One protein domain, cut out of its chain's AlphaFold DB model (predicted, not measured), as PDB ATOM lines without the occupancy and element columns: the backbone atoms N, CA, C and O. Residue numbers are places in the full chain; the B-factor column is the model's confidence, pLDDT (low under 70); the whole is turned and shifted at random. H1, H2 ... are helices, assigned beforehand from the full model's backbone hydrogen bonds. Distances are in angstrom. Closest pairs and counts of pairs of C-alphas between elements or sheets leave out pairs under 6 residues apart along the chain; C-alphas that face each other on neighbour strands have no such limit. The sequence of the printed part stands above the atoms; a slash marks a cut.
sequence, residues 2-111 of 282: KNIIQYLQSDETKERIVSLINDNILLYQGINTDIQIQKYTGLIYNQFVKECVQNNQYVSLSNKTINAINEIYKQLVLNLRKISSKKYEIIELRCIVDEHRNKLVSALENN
ATOM      1  N   LYS A   2     120.309 154.349 147.218       59.62
ATOM      2  CA  LYS A   2     119.143 153.473 146.916       59.62
ATOM      3  C   LYS A   2     118.544 153.672 145.513       59.62
ATOM      4  O   LYS A   2     118.253 152.685 144.850       59.62
ATOM      5  N   ASN A   3     118.452 154.914 145.030       76.19
ATOM      6  CA  ASN A   3     117.955 155.208 143.678       76.19
ATOM      7  C   ASN A   3     118.914 154.699 142.576       76.19
ATOM      8  O   ASN A   3     118.484 154.048 141.629       76.19
ATOM      9  N   ILE A   4     120.233 154.884 142.738       82.25
ATOM     10  CA  ILE A   4     121.210 154.385 141.752       82.25
ATOM     11  C   ILE A   4     121.306 152.850 141.755       82.25
ATOM     12  O   ILE A   4     121.410 152.251 140.691       82.25
ATOM     13  N   ILE A   5     121.196 152.186 142.912       85.44
ATOM     14  CA  ILE A   5     121.151 150.717 142.978       85.44
ATOM     15  C   ILE A   5     119.883 150.196 142.289       85.44
ATOM     16  O   ILE A   5     119.972 149.280 141.478       85.44
ATOM     17  N   GLN A   6     118.724 150.821 142.519       86.06
ATOM     18  CA  GLN A   6     117.482 150.482 141.812       86.06
ATOM     19  C   GLN A   6     117.606 150.688 140.296       86.06
ATOM     20  O   GLN A   6     117.204 149.821 139.522       86.06
ATOM     21  N   TYR A   7     118.227 151.787 139.861       85.94
ATOM     22  CA  TYR A   7     118.552 152.030 138.454       85.94
ATOM     23  C   TYR A   7     119.448 150.924 137.870       85.94
ATOM     24  O   TYR A   7     119.172 150.405 136.786       85.94
ATOM     25  N   LEU A   8     120.481 150.499 138.607       87.88
ATOM     26  CA  LEU A   8     121.386 149.406 138.231       87.88
ATOM     27  C   LEU A   8     120.731 148.014 138.295       87.88
ATOM     28  O   LEU A   8     121.180 147.104 137.601       87.88
ATOM     29  N   GLN A   9     119.645 147.838 139.040       90.94
ATOM     30  CA  GLN A   9     118.886 146.583 139.113       90.94
ATOM     31  C   GLN A   9     117.696 146.535 138.136       90.94
ATOM     32  O   GLN A   9     117.130 145.471 137.917       90.94
ATOM     33  N   SER A  10     117.327 147.660 137.518       92.31
ATOM     34  CA  SER A  10     116.212 147.751 136.566       92.31
ATOM     35  C   SER A  10     116.515 147.054 135.230       92.31
ATOM     36  O   SER A  10     117.441 147.453 134.517       92.31
ATOM     37  N   ASP A  11     115.675 146.083 134.850       92.19
ATOM     38  CA  ASP A  11     115.737 145.417 133.540       92.19
ATOM     39  C   ASP A  11     115.537 146.404 132.381       92.19
ATOM     40  O   ASP A  11     116.280 146.373 131.406       92.19
ATOM     41  N   GLU A  12     114.601 147.348 132.500       91.62
ATOM     42  CA  GLU A  12     114.372 148.383 131.479       91.62
ATOM     43  C   GLU A  12     115.651 149.188 131.204       91.62
ATOM     44  O   GLU A  12     116.073 149.376 130.059       91.62
ATOM     45  N   THR A  13     116.319 149.619 132.275       89.06
ATOM     46  CA  THR A  13     117.572 150.366 132.164       89.06
ATOM     47  C   THR A  13     118.677 149.504 131.560       89.06
ATOM     48  O   THR A  13     119.488 149.997 130.774       89.06
ATOM     49  N   LYS A  14     118.741 148.219 131.925       92.25
ATOM     50  CA  LYS A  14     119.695 147.262 131.355       92.25
ATOM     51  C   LYS A  14     119.514 147.142 129.848       92.25
ATOM     52  O   LYS A  14     120.493 147.307 129.125       92.25
ATOM     53  N   GLU A  15     118.291 146.925 129.375       93.06
ATOM     54  CA  GLU A  15     118.003 146.794 127.945       93.06
ATOM     55  C   GLU A  15     118.391 148.053 127.168       93.06
ATOM     56  O   GLU A  15     119.024 147.969 126.114       93.06
ATOM     57  N   ARG A  16     118.113 149.234 127.736       92.00
ATOM     58  CA  ARG A  16     118.527 150.514 127.153       92.00
ATOM     59  C   ARG A  16     120.048 150.629 127.018       92.00
ATOM     60  O   ARG A  16     120.536 151.060 125.976       92.00
ATOM     61  N   ILE A  17     120.801 150.239 128.050       90.44
ATOM     62  CA  ILE A  17     122.273 150.267 128.029       90.44
ATOM     63  C   ILE A  17     122.830 149.247 127.031       90.44
ATOM     64  O   ILE A  17     123.747 149.576 126.282       90.44
ATOM     65  N   VAL A  18     122.271 148.033 126.979       94.50
ATOM     66  CA  VAL A  18     122.669 147.008 126.002       94.50
ATOM     67  C   VAL A  18     122.471 147.527 124.580       94.50
ATOM     68  O   VAL A  18     123.400 147.427 123.782       94.50
ATOM     69  N   SER A  19     121.313 148.125 124.274       94.31
ATOM     70  CA  SER A  19     121.056 148.732 122.961       94.31
ATOM     71  C   SER A  19     122.078 149.821 122.644       94.31
ATOM     72  O   SER A  19     122.719 149.771 121.601       94.31
ATOM     73  N   LEU A  20     122.302 150.754 123.576       92.56
ATOM     74  CA  LEU A  20     123.244 151.856 123.383       92.56
ATOM     75  C   LEU A  20     124.670 151.363 123.104       92.56
ATOM     76  O   LEU A  20     125.333 151.876 122.202       92.56
ATOM     77  N   ILE A  21     125.154 150.375 123.862       92.88
ATOM     78  CA  ILE A  21     126.488 149.800 123.653       92.88
ATOM     79  C   ILE A  21     126.544 149.058 122.320       92.88
ATOM     80  O   ILE A  21     127.528 149.194 121.601       92.88
ATOM     81  N   ASN A  22     125.504 148.297 121.976       94.19
ATOM     82  CA  ASN A  22     125.435 147.558 120.721       94.19
ATOM     83  C   ASN A  22     125.522 148.495 119.508       94.19
ATOM     84  O   ASN A  22     126.325 148.261 118.608       94.19
ATOM     85  N   ASP A  23     124.768 149.595 119.531       93.50
ATOM     86  CA  ASP A  23     124.747 150.599 118.461       93.50
ATOM     87  C   ASP A  23     126.099 151.316 118.306       93.50
ATOM     88  O   ASP A  23     126.424 151.832 117.238       93.50
ATOM     89  N   ASN A  24     126.919 151.310 119.362       91.62
ATOM     90  CA  ASN A  24     128.215 151.984 119.420       91.62
ATOM     91  C   ASN A  24     129.400 151.012 119.567       91.62
ATOM     92  O   ASN A  24     130.517 151.442 119.863       91.62
ATOM     93  N   ILE A  25     129.201 149.707 119.345       90.69
ATOM     94  CA  ILE A  25     130.201 148.684 119.690       90.69
ATOM     95  C   ILE A  25     131.520 148.864 118.926       90.69
ATOM     96  O   ILE A  25     132.598 148.576 119.446       90.69
ATOM     97  N   LEU A  26     131.451 149.412 117.710       89.44
ATOM     98  CA  LEU A  26     132.613 149.677 116.862       89.44
ATOM     99  C   LEU A  26     133.568 150.716 117.466       89.44
ATOM    100  O   LEU A  26     134.765 150.667 117.188       89.44
ATOM    101  N   LEU A  27     133.090 151.609 118.345       88.25
ATOM    102  CA  LEU A  27     133.952 152.571 119.044       88.25
ATOM    103  C   LEU A  27     135.017 151.865 119.896       88.25
ATOM    104  O   LEU A  27     136.133 152.368 120.038       88.25
ATOM    105  N   TYR A  28     134.698 150.676 120.413       89.19
ATOM    106  CA  TYR A  28     135.601 149.899 121.256       89.19
ATOM    107  C   TYR A  28     136.673 149.139 120.460       89.19
ATOM    108  O   TYR A  28     137.715 148.814 121.030       89.19
ATOM    109  N   GLN A  29     136.497 148.942 119.144       85.88
ATOM    110  CA  GLN A  29     137.539 148.370 118.273       85.88
ATOM    111  C   GLN A  29     138.742 149.308 118.136       85.88
ATOM    112  O   GLN A  29     139.872 148.861 117.959       85.88
ATOM    113  N   GLY A  30     138.507 150.623 118.206       80.88
ATOM    114  CA  GLY A  30     139.550 151.642 118.074       80.88
ATOM    115  C   GLY A  30     140.444 151.796 119.308       80.88
ATOM    116  O   GLY A  30     141.395 152.581 119.277       80.88
ATOM    117  N   ILE A  31     140.146 151.084 120.400       88.12
ATOM    118  CA  ILE A  31     140.857 151.171 121.678       88.12
ATOM    119  C   ILE A  31     142.006 150.161 121.678       88.12
ATOM    120  O   ILE A  31     141.821 148.996 122.014       88.12
ATOM    121  N   ASN A  32     143.209 150.608 121.323       87.75
ATOM    122  CA  ASN A  32     144.357 149.727 121.077       87.75
ATOM    123  C   ASN A  32     145.557 149.994 121.987       87.75
ATOM    124  O   ASN A  32     146.511 149.219 121.982       87.75
ATOM    125  N   THR A  33     145.504 151.069 122.768       87.69
ATOM    126  CA  THR A  33     146.584 151.511 123.656       87.69
ATOM    127  C   THR A  33     146.077 151.671 125.083       87.69
ATOM    128  O   THR A  33     144.904 151.987 125.299       87.69
ATOM    129  N   ASP A  34     146.971 151.525 126.059       86.44
ATOM    130  CA  ASP A  34     146.643 151.741 127.475       86.44
ATOM    131  C   ASP A  34     146.145 153.167 127.738       86.44
ATOM    132  O   ASP A  34     145.212 153.367 128.513       86.44
ATOM    133  N   ILE A  35     146.680 154.148 127.001       86.56
ATOM    134  CA  ILE A  35     146.240 155.549 127.049       86.56
ATOM    135  C   ILE A  35     144.768 155.676 126.632       86.56
ATOM    136  O   ILE A  35     143.989 156.373 127.282       86.56
ATOM    137  N   GLN A  36     144.357 155.000 125.555       88.25
ATOM    138  CA  GLN A  36     142.958 155.017 125.121       88.25
ATOM    139  C   GLN A  36     142.055 154.297 126.123       88.25
ATOM    140  O   GLN A  36     140.986 154.818 126.429       88.25
ATOM    141  N   ILE A  37     142.480 153.146 126.655       88.88
ATOM    142  CA  ILE A  37     141.722 152.419 127.685       88.88
ATOM    143  C   ILE A  37     141.472 153.343 128.876       88.88
ATOM    144  O   ILE A  37     140.323 153.560 129.243       88.88
ATOM    145  N   GLN A  38     142.528 153.963 129.407       86.25
ATOM    146  CA  GLN A  38     142.436 154.887 130.533       86.25
ATOM    147  C   GLN A  38     141.497 156.063 130.235       86.25
ATOM    148  O   GLN A  38     140.646 156.394 131.060       86.25
ATOM    149  N   LYS A  39     141.593 156.657 129.037       87.12
ATOM    150  CA  LYS A  39     140.718 157.759 128.616       87.12
ATOM    151  C   LYS A  39     139.242 157.348 128.596       87.12
ATOM    152  O   LYS A  39     138.409 158.063 129.145       87.12
ATOM    153  N   TYR A  40     138.903 156.221 127.968       88.25
ATOM    154  CA  TYR A  40     137.515 155.749 127.892       88.25
ATOM    155  C   TYR A  40     136.980 155.318 129.259       88.25
ATOM    156  O   TYR A  40     135.844 155.650 129.592       88.25
ATOM    157  N   THR A  41     137.802 154.649 130.072       89.69
ATOM    158  CA  THR A  41     137.465 154.322 131.462       89.69
ATOM    159  C   THR A  41     137.118 155.584 132.245       89.69
ATOM    160  O   THR A  41     136.040 155.633 132.828       89.69
ATOM    161  N   GLY A  42     137.962 156.620 132.193       84.69
ATOM    162  CA  GLY A  42     137.714 157.886 132.887       84.69
ATOM    163  C   GLY A  42     136.432 158.590 132.432       84.69
ATOM    164  O   GLY A  42     135.683 159.090 133.264       84.69
ATOM    165  N   LEU A  43     136.126 158.585 131.128       87.44
ATOM    166  CA  LEU A  43     134.899 159.196 130.597       87.44
ATOM    167  C   LEU A  43     133.626 158.516 131.120       87.44
ATOM    168  O   LEU A  43     132.715 159.197 131.590       87.44
ATOM    169  N   ILE A  44     133.562 157.183 131.047       88.44
ATOM    170  CA  ILE A  44     132.375 156.430 131.478       88.44
ATOM    171  C   ILE A  44     132.263 156.458 133.013       88.44
ATOM    172  O   ILE A  44     131.171 156.651 133.544       88.44
ATOM    173  N   TYR A  45     133.393 156.364 133.723       90.38
ATOM    174  CA  TYR A  45     133.462 156.548 135.173       90.38
ATOM    175  C   TYR A  45     132.892 157.910 135.600       90.38
ATOM    176  O   TYR A  45     132.004 157.967 136.448       90.38
ATOM    177  N   ASN A  46     133.338 159.005 134.978       90.31
ATOM    178  CA  ASN A  46     132.870 160.350 135.317       90.31
ATOM    179  C   ASN A  46     131.370 160.524 135.050       90.31
ATOM    180  O   ASN A  46     130.682 161.163 135.845       90.31
ATOM    181  N   GLN A  47     130.846 159.934 133.971       86.81
ATOM    182  CA  GLN A  47     129.408 159.932 133.696       86.81
ATOM    183  C   GLN A  47     128.625 159.212 134.803       86.81
ATOM    184  O   GLN A  47     127.597 159.709 135.254       86.81
ATOM    185  N   PHE A  48     129.137 158.088 135.298       86.38
ATOM    186  CA  PHE A  48     128.525 157.373 136.413       86.38
ATOM    187  C   PHE A  48     128.583 158.146 137.732       86.38
ATOM    188  O   PHE A  48     127.574 158.245 138.427       86.38
ATOM    189  N   VAL A  49     129.732 158.740 138.074       84.81
ATOM    190  CA  VAL A  49     129.845 159.597 139.267       84.81
ATOM    191  C   VAL A  49     128.860 160.762 139.175       84.81
ATOM    192  O   VAL A  49     128.160 161.050 140.143       84.81
ATOM    193  N   LYS A  50     128.727 161.374 137.994       84.06
ATOM    194  CA  LYS A  50     127.745 162.431 137.746       84.06
ATOM    195  C   LYS A  50     126.313 161.950 137.989       84.06
ATOM    196  O   LYS A  50     125.554 162.655 138.645       84.06
ATOM    197  N   GLU A  51     125.943 160.760 137.519       80.25
ATOM    198  CA  GLU A  51     124.626 160.166 137.795       80.25
ATOM    199  C   GLU A  51     124.417 159.918 139.296       80.25
ATOM    200  O   GLU A  51     123.353 160.241 139.830       80.25
ATOM    201  N   CYS A  52     125.426 159.412 140.010       77.38
ATOM    202  CA  CYS A  52     125.375 159.249 141.465       77.38
ATOM    203  C   CYS A  52     125.106 160.582 142.175       77.38
ATOM    204  O   CYS A  52     124.198 160.656 143.006       77.38
ATOM    205  N   VAL A  53     125.842 161.632 141.805       76.50
ATOM    206  CA  VAL A  53     125.722 162.984 142.367       76.50
ATOM    207  C   VAL A  53     124.377 163.629 142.014       76.50
ATOM    208  O   VAL A  53     123.751 164.242 142.873       76.50
ATOM    209  N   GLN A  54     123.876 163.453 140.788       74.56
ATOM    210  CA  GLN A  54     122.552 163.944 140.379       74.56
ATOM    211  C   GLN A  54     121.414 163.297 141.177       74.56
ATOM    212  O   GLN A  54     120.415 163.952 141.465       74.56
ATOM    213  N   ASN A  55     121.559 162.020 141.538       70.19
ATOM    214  CA  ASN A  55     120.575 161.311 142.353       70.19
ATOM    215  C   ASN A  55     120.685 161.659 143.842       70.19
ATOM    216  O   ASN A  55     119.671 161.716 144.534       70.19
ATOM    217  N   ASN A  56     121.906 161.839 144.348       71.00
ATOM    218  CA  ASN A  56     122.171 162.326 145.694       71.00
ATOM    219  C   ASN A  56     123.567 162.969 145.749       71.00
ATOM    220  O   ASN A  56     124.584 162.276 145.792       71.00
ATOM    221  N   GLN A  57     123.608 164.298 145.829       70.00
ATOM    222  CA  GLN A  57     124.852 165.076 145.853       70.00
ATOM    223  C   GLN A  57     125.760 164.777 147.052       70.00
ATOM    224  O   GLN A  57     126.939 165.106 147.048       70.00
ATOM    225  N   TYR A  58     125.203 164.169 148.095       71.31
ATOM    226  CA  TYR A  58     125.909 163.826 149.316       71.31
ATOM    227  C   TYR A  58     126.506 162.421 149.287       71.31
ATOM    228  O   TYR A  58     127.034 161.965 150.304       71.31
ATOM    229  N   VAL A  59     126.414 161.734 148.143       74.62
ATOM    230  CA  VAL A  59     127.116 160.475 147.916       74.62
ATOM    231  C   VAL A  59     128.614 160.738 148.006       74.62
ATOM    232  O   VAL A  59     129.223 161.416 147.181       74.62
ATOM    233  N   SER A  60     129.185 160.176 149.061       77.12
ATOM    234  CA  SER A  60     130.608 160.139 149.338       77.12
ATOM    235  C   SER A  60     131.071 158.732 148.985       77.12
ATOM    236  O   SER A  60     130.601 157.773 149.595       77.12
ATOM    237  N   LEU A  61     131.916 158.578 147.968       81.19
ATOM    238  CA  LEU A  61     132.510 157.288 147.613       81.19
ATOM    239  C   LEU A  61     133.866 157.196 148.301       81.19
ATOM    240  O   LEU A  61     134.707 158.064 148.080       81.19
ATOM    241  N   SER A  62     134.098 156.186 149.137       83.75
ATOM    242  CA  SER A  62     135.427 156.013 149.736       83.75
ATOM    243  C   SER A  62     136.478 155.752 148.661       83.75
ATOM    244  O   SER A  62     136.165 155.269 147.573       83.75
ATOM    245  N   ASN A  63     137.747 156.032 148.946       81.44
ATOM    246  CA  ASN A  63     138.851 155.756 148.030       81.44
ATOM    247  C   ASN A  63     138.879 154.273 147.623       81.44
ATOM    248  O   ASN A  63     139.171 153.948 146.473       81.44
ATOM    249  N   LYS A  64     138.509 153.366 148.536       85.31
ATOM    250  CA  LYS A  64     138.336 151.939 148.238       85.31
ATOM    251  C   LYS A  64     137.247 151.722 147.182       85.31
ATOM    252  O   LYS A  64     137.490 151.022 146.199       85.31
ATOM    253  N   THR A  65     136.088 152.351 147.352       86.88
ATOM    254  CA  THR A  65     134.969 152.292 146.402       86.88
ATOM    255  C   THR A  65     135.319 152.938 145.059       86.88
ATOM    256  O   THR A  65     135.068 152.342 144.016       86.88
ATOM    257  N   ILE A  66     135.966 154.108 145.056       84.69
ATOM    258  CA  ILE A  66     136.468 154.795 143.854       84.69
ATOM    259  C   ILE A  66     137.411 153.881 143.068       84.69
ATOM    260  O   ILE A  66     137.238 153.710 141.860       84.69
ATOM    261  N   ASN A  67     138.377 153.257 143.745       85.88
ATOM    262  CA  ASN A  67     139.326 152.335 143.123       85.88
ATOM    263  C   ASN A  67     138.621 151.094 142.557       85.88
ATOM    264  O   ASN A  67     138.906 150.691 141.429       85.88
ATOM    265  N   ALA A  68     137.666 150.523 143.297       90.19
ATOM    266  CA  ALA A  68     136.878 149.385 142.836       90.19
ATOM    267  C   ALA A  68     136.056 149.727 141.582       90.19
ATOM    268  O   ALA A  68     136.105 148.995 140.596       90.19
ATOM    269  N   ILE A  69     135.348 150.859 141.581       91.50
ATOM    270  CA  ILE A  69     134.530 151.308 140.447       91.50
ATOM    271  C   ILE A  69     135.410 151.610 139.224       91.50
ATOM    272  O   ILE A  69     135.062 151.208 138.113       91.50
ATOM    273  N   ASN A  70     136.566 152.256 139.409       87.19
ATOM    274  CA  ASN A  70     137.523 152.489 138.324       87.19
ATOM    275  C   ASN A  70     137.986 151.176 137.676       87.19
ATOM    276  O   ASN A  70     137.977 151.058 136.449       87.19
ATOM    277  N   GLU A  71     138.330 150.165 138.477       92.19
ATOM    278  CA  GLU A  71     138.716 148.853 137.949       92.19
ATOM    279  C   GLU A  71     137.538 148.159 137.245       92.19
ATOM    280  O   GLU A  71     137.707 147.598 136.163       92.19
ATOM    281  N   ILE A  72     136.316 148.267 137.777       94.94
ATOM    282  CA  ILE A  72     135.102 147.737 137.139       94.94
ATOM    283  C   ILE A  72     134.875 148.362 135.750       94.94
ATOM    284  O   ILE A  72     134.570 147.639 134.796       94.94
ATOM    285  N   TYR A  73     135.055 149.679 135.599       94.00
ATOM    286  CA  TYR A  73     134.942 150.352 134.298       94.00
ATOM    287  C   TYR A  73     136.105 150.035 133.355       94.00
ATOM    288  O   TYR A  73     135.898 149.919 132.145       94.00
ATOM    289  N   LYS A  74     137.319 149.838 133.875       91.69
ATOM    290  CA  LYS A  74     138.452 149.349 133.081       91.69
ATOM    291  C   LYS A  74     138.168 147.965 132.504       91.69
ATOM    292  O   LYS A  74     138.338 147.757 131.303       91.69
ATOM    293  N   GLN A  75     137.665 147.046 133.327       95.62
ATOM    294  CA  GLN A  75     137.273 145.710 132.879       95.62
ATOM    295  C   GLN A  75     136.116 145.752 131.875       95.62
ATOM    296  O   GLN A  75     136.145 145.011 130.894       95.62
ATOM    297  N   LEU A  76     135.144 146.659 132.044       95.50
ATOM    298  CA  LEU A  76     134.094 146.873 131.043       95.50
ATOM    299  C   LEU A  76     134.691 147.251 129.681       95.50
ATOM    300  O   LEU A  76     134.390 146.598 128.686       95.50
ATOM    301  N   VAL A  77     135.563 148.264 129.629       93.44
ATOM    302  CA  VAL A  77     136.197 148.713 128.375       93.44
ATOM    303  C   VAL A  77     136.985 147.578 127.713       93.44
ATOM    304  O   VAL A  77     136.879 147.383 126.502       93.44
ATOM    305  N   LEU A  78     137.735 146.794 128.493       93.25
ATOM    306  CA  LEU A  78     138.490 145.643 127.989       93.25
ATOM    307  C   LEU A  78     137.579 144.538 127.431       93.25
ATOM    308  O   LEU A  78     137.853 143.999 126.355       93.25
ATOM    309  N   ASN A  79     136.483 144.221 128.124       94.69
ATOM    310  CA  ASN A  79     135.513 143.223 127.680       94.69
ATOM    311  C   ASN A  79     134.796 143.660 126.397       94.69
ATOM    312  O   ASN A  79     134.693 142.869 125.456       94.69
ATOM    313  N   LEU A  80     134.371 144.925 126.323       94.38
ATOM    314  CA  LEU A  80     133.736 145.494 125.133       94.38
ATOM    315  C   LEU A  80     134.699 145.529 123.944       94.38
ATOM    316  O   LEU A  80     134.325 145.106 122.853       94.38
ATOM    317  N   ARG A  81     135.964 145.914 124.159       92.88
ATOM    318  CA  ARG A  81     137.018 145.814 123.139       92.88
ATOM    319  C   ARG A  81     137.119 144.387 122.601       92.88
ATOM    320  O   ARG A  81     137.061 144.186 121.391       92.88
ATOM    321  N   LYS A  82     137.215 143.389 123.486       91.88
ATOM    322  CA  LYS A  82     137.367 141.977 123.107       91.88
ATOM    323  C   LYS A  82     136.234 141.482 122.206       91.88
ATOM    324  O   LYS A  82     136.517 140.810 121.217       91.88
ATOM    325  N   ILE A  83     134.977 141.781 122.543       93.62
ATOM    326  CA  ILE A  83     133.838 141.354 121.716       93.62
ATOM    327  C   ILE A  83     133.703 142.195 120.450       93.62
ATOM    328  O   ILE A  83     133.342 141.652 119.415       93.62
ATOM    329  N   SER A  84     134.066 143.479 120.500       90.81
ATOM    330  CA  SER A  84     134.003 144.357 119.336       90.81
ATOM    331  C   SER A  84     134.947 143.896 118.224       90.81
ATOM    332  O   SER A  84     134.603 144.005 117.055       90.81
ATOM    333  N   SER A  85     136.101 143.309 118.558       85.81
ATOM    334  CA  SER A  85     137.089 142.826 117.583       85.81
ATOM    335  C   SER A  85     136.715 141.506 116.889       85.81
ATOM    336  O   SER A  85     137.499 141.006 116.083       85.81
ATOM    337  N   LYS A  86     135.556 140.911 117.196       87.56
ATOM    338  CA  LYS A  86     135.080 139.655 116.598       87.56
ATOM    339  C   LYS A  86     133.584 139.729 116.286       87.56
ATOM    340  O   LYS A  86     132.878 140.623 116.739       87.56
ATOM    341  N   LYS A  87     133.070 138.749 115.540       85.88
ATOM    342  CA  LYS A  87     131.621 138.519 115.493       85.88
ATOM    343  C   LYS A  87     131.180 138.034 116.880       85.88
ATOM    344  O   LYS A  87     131.749 137.064 117.382       85.88
ATOM    345  N   TYR A  88     130.216 138.720 117.483       90.88
ATOM    346  CA  TYR A  88     129.656 138.387 118.792       90.88
ATOM    347  C   TYR A  88     128.147 138.164 118.679       90.88
ATOM    348  O   TYR A  88     127.504 138.635 117.737       90.88
ATOM    349  N   GLU A  89     127.587 137.435 119.635       93.00
ATOM    350  CA  GLU A  89     126.139 137.313 119.790       93.00
ATOM    351  C   GLU A  89     125.643 138.308 120.834       93.00
ATOM    352  O   GLU A  89     126.312 138.557 121.835       93.00
ATOM    353  N   ILE A  90     124.433 138.845 120.653       92.56
ATOM    354  CA  ILE A  90     123.865 139.830 121.588       92.56
ATOM    355  C   ILE A  90     123.811 139.314 123.035       92.56
ATOM    356  O   ILE A  90     123.884 140.098 123.980       92.56
ATOM    357  N   ILE A  91     123.730 137.993 123.221       94.44
ATOM    358  CA  ILE A  91     123.757 137.364 124.541       94.44
ATOM    359  C   ILE A  91     125.112 137.525 125.243       94.44
ATOM    360  O   ILE A  91     125.131 137.772 126.445       94.44
ATOM    361  N   GLU A  92     126.232 137.501 124.508       94.19
ATOM    362  CA  GLU A  92     127.565 137.768 125.070       94.19
ATOM    363  C   GLU A  92     127.637 139.201 125.625       94.19
ATOM    364  O   GLU A  92     128.133 139.416 126.732       94.19
ATOM    365  N   LEU A  93     127.091 140.183 124.893       94.94
ATOM    366  CA  LEU A  93     127.030 141.577 125.348       94.94
ATOM    367  C   LEU A  93     126.154 141.725 126.601       94.94
ATOM    368  O   LEU A  93     126.548 142.410 127.544       94.94
ATOM    369  N   ARG A  94     124.992 141.063 126.639       96.06
ATOM    370  CA  ARG A  94     124.109 141.068 127.817       96.06
ATOM    371  C   ARG A  94     124.823 140.529 129.054       96.06
ATOM    372  O   ARG A  94     124.762 141.176 130.093       96.06
ATOM    373  N   CYS A  95     125.559 139.422 128.931       95.94
ATOM    374  CA  CYS A  95     126.343 138.869 130.036       95.94
ATOM    375  C   CYS A  95     127.404 139.853 130.552       95.94
ATOM    376  O   CYS A  95     127.551 140.003 131.762       95.94
ATOM    377  N   ILE A  96     128.108 140.560 129.657       96.31
ATOM    378  CA  ILE A  96     129.092 141.588 130.047       96.31
ATOM    379  C   ILE A  96     128.418 142.724 130.826       96.31
ATOM    380  O   ILE A  96     128.940 143.162 131.852       96.31
ATOM    381  N   VAL A  97     127.263 143.202 130.350       94.25
ATOM    382  CA  VAL A  97     126.508 144.274 131.016       94.25
ATOM    383  C   VAL A  97     125.984 143.815 132.378       94.25
ATOM    384  O   VAL A  97     126.100 144.564 133.347       94.25
ATOM    385  N   ASP A  98     125.467 142.590 132.478       94.75
ATOM    386  CA  ASP A  98     124.983 142.011 133.736       94.75
ATOM    387  C   ASP A  98     126.099 141.886 134.771       94.75
ATOM    388  O   ASP A  98     125.961 142.343 135.906       94.75
ATOM    389  N   GLU A  99     127.239 141.322 134.372       96.12
ATOM    390  CA  GLU A  99     128.395 141.182 135.252       96.12
ATOM    391  C   GLU A  99     128.899 142.549 135.732       96.12
ATOM    392  O   GLU A  99     129.172 142.734 136.921       96.12
ATOM    393  N   HIS A 100     128.989 143.528 134.828       95.25
ATOM    394  CA  HIS A 100     129.399 144.889 135.161       95.25
ATOM    395  C   HIS A 100     128.454 145.540 136.181       95.25
ATOM    396  O   HIS A 100     128.914 146.062 137.198       95.25
ATOM    397  N   ARG A 101     127.136 145.467 135.955       94.19
ATOM    398  CA  ARG A 101     126.127 146.048 136.856       94.19
ATOM    399  C   ARG A 101     126.150 145.388 138.231       94.19
ATOM    400  O   ARG A 101     126.148 146.100 139.230       94.19
ATOM    401  N   ASN A 102     126.261 144.062 138.296       94.69
ATOM    402  CA  ASN A 102     126.349 143.335 139.566       94.69
ATOM    403  C   ASN A 102     127.586 143.742 140.376       94.69
ATOM    404  O   ASN A 102     127.498 143.938 141.589       94.69
ATOM    405  N   LYS A 103     128.734 143.936 139.712       95.62
ATOM    406  CA  LYS A 103     129.947 144.443 140.369       95.62
ATOM    407  C   LYS A 103     129.770 145.875 140.878       95.62
ATOM    408  O   LYS A 103     130.214 146.164 141.985       95.62
ATOM    409  N   LEU A 104     129.114 146.758 140.114       91.88
ATOM    410  CA  LEU A 104     128.811 148.122 140.565       91.88
ATOM    411  C   LEU A 104     127.881 148.132 141.782       91.88
ATOM    412  O   LEU A 104     128.156 148.851 142.739       91.88
ATOM    413  N   VAL A 105     126.814 147.325 141.768       91.00
ATOM    414  CA  VAL A 105     125.900 147.179 142.912       91.00
ATOM    415  C   VAL A 105     126.677 146.732 144.145       91.00
ATOM    416  O   VAL A 105     126.624 147.407 145.166       91.00
ATOM    417  N   SER A 106     127.487 145.678 144.021       92.06
ATOM    418  CA  SER A 106     128.308 145.188 145.129       92.06
ATOM    419  C   SER A 106     129.301 146.242 145.639       92.06
ATOM    420  O   SER A 106     129.464 146.395 146.847       92.06
ATOM    421  N   ALA A 107     129.945 147.008 144.752       89.38
ATOM    422  CA  ALA A 107     130.862 148.074 145.157       89.38
ATOM    423  C   ALA A 107     130.147 149.201 145.924       89.38
ATOM    424  O   ALA A 107     130.684 149.701 146.907       89.38
ATOM    425  N   LEU A 108     128.935 149.577 145.502       86.56
ATOM    426  CA  LEU A 108     128.128 150.595 146.176       86.56
ATOM    427  C   LEU A 108     127.558 150.106 147.515       86.56
ATOM    428  O   LEU A 108     127.547 150.864 148.479       86.56
ATOM    429  N   GLU A 109     127.098 148.856 147.595       86.69
ATOM    430  CA  GLU A 109     126.587 148.255 148.839       86.69
ATOM    431  C   GLU A 109     127.670 148.134 149.916       86.69
ATOM    432  O   GLU A 109     127.367 148.217 151.102       86.69
ATOM    433  N   ASN A 110     128.931 147.978 149.503       85.12
ATOM    434  CA  ASN A 110     130.094 147.917 150.388       85.12
ATOM    435  C   ASN A 110     130.793 149.276 150.580       85.12
ATOM    436  O   ASN A 110     131.927 149.305 151.064       85.12
ATOM    437  N   ASN A 111     130.173 150.387 150.166       84.06
ATOM    438  CA  ASN A 111     130.744 151.714 150.365       84.06
ATOM    439  C   ASN A 111     130.691 152.112 151.846       84.06
ATOM    440  O   ASN A 111     129.650 151.994 152.485       84.06
TER     441      ASN A 111
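AT A GLANCE: This is residues 2 to 111 of the 282 residues of an uncharacterized protein of Treponema brennaborense (strain DSM 12168 / CIP 105900 / DD5/3) (UniProt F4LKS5). Look first for two long helices side by side, H5 and H6, a nearly straight hairpin that makes one layer; over one side of it the four earlier helices, H1 to H4, follow each other round an open ring. In that ring H2 crosses H6, H3 lies across the last part of H5, and the long H4 crosses H5 and comes back to H1 with its last residues. The printed part has 110 residues with six named helices, H1 to H6 in that order along the chain, and no named strand; the class is all helix. The whole is compact, with a radius of gyration of the C-alphas of 13.9 A, and its C-alphas span 41 by 32 by 20 A along the three main axes.

HOW THE PARTS SIT: Start at H1, residues 2 to 9, and go on to H2, residues 11 to 23: the two are close but not clearly touching, with the C-alphas of Tyr 7 and Thr 13 the closest at 6.6 A. Next comes H3, residues 25 to 30; H2 and H3 meet only through their link. Then look at H4, residues 34 to 55, which is near H3, with 5 pairs of C-alphas within 10 A. With residues 51 to 55 alone H4 touches H1, where the C-alphas of Ile 4 and Cys 52 are the closest at 6.4 A, at a steep tilt of 50 degrees, opposite ways. H5, residues 63 to 84, touches H4 at a steep tilt of 57 degrees, opposite ways; the closest C-alphas are those of Thr 41 and Lys 74, 5.3 A apart. With residues 77 to 84 alone H5 touches H3, about perpendicular at 85 degrees, and the C-alphas of Tyr 28 and Arg 81 are the closest at 4.7 A. H6, residues 90 to 109, forms a helical hairpin with H5: they touch at a shallow tilt of 2 degrees, opposite ways, with the C-alphas of Thr 65 and Ala 107 the closest at 6.0 A. With residues 101 to 108 alone H6 touches H1 at a shallow tilt of 23 degrees, opposite ways, closest at the C-alphas of Ile 5 and Val 105, 5.9 A. With residues 90 to 98 alone it touches H2 at a steep tilt of 54 degrees, opposite ways, closest at the C-alphas of Val 18 and Arg 94, 6.4 A. H5 and H6 are the hub, touching 3 helices each. The helix packing is only just mostly crossed, meaning few helices lie along each other: 2 of 6 touching pairs are at a shallow tilt. Among the pairs that are apart are H4 and H6, and H2 and H4. In H1, H2, H4, H5 and H6 every O i to N i+4 pair is within hydrogen-bond range; in H3 0 of 2 are, while 3 of 3 O i to N i+3 pairs are.

IN THESE COORDINATES: Find C-alpha 2 at (119.143, 153.473, 146.916), where H1 begins; it runs 10.4 A to C-alpha 9. H2, from 11 to 23, is 18.3 A long, and H3, from 25 to 30, is 9.9 A. Find C-alpha 34 at (146.643, 151.741, 127.475); from there H4 runs 31.5 A to C-alpha 55. H5 runs 31.3 A from C-alpha 63 to C-alpha 84, and H6 runs 28.7 A from C-alpha 90 to C-alpha 109 at (126.587, 148.255, 148.839).

THE WHOLE: The two C-alphas farthest apart are those of Tyr 58 and Lys 87, 42.6 A, while the C-alphas of Lys 2 and Asn 111, the first and last printed, are 12.2 A apart. The printed part has no cut. Its links are tight but for the one from H4 to H5, which is short with 7 residues. The mean pLDDT of the printed part is 88.2, and residue 2 alone is under 70.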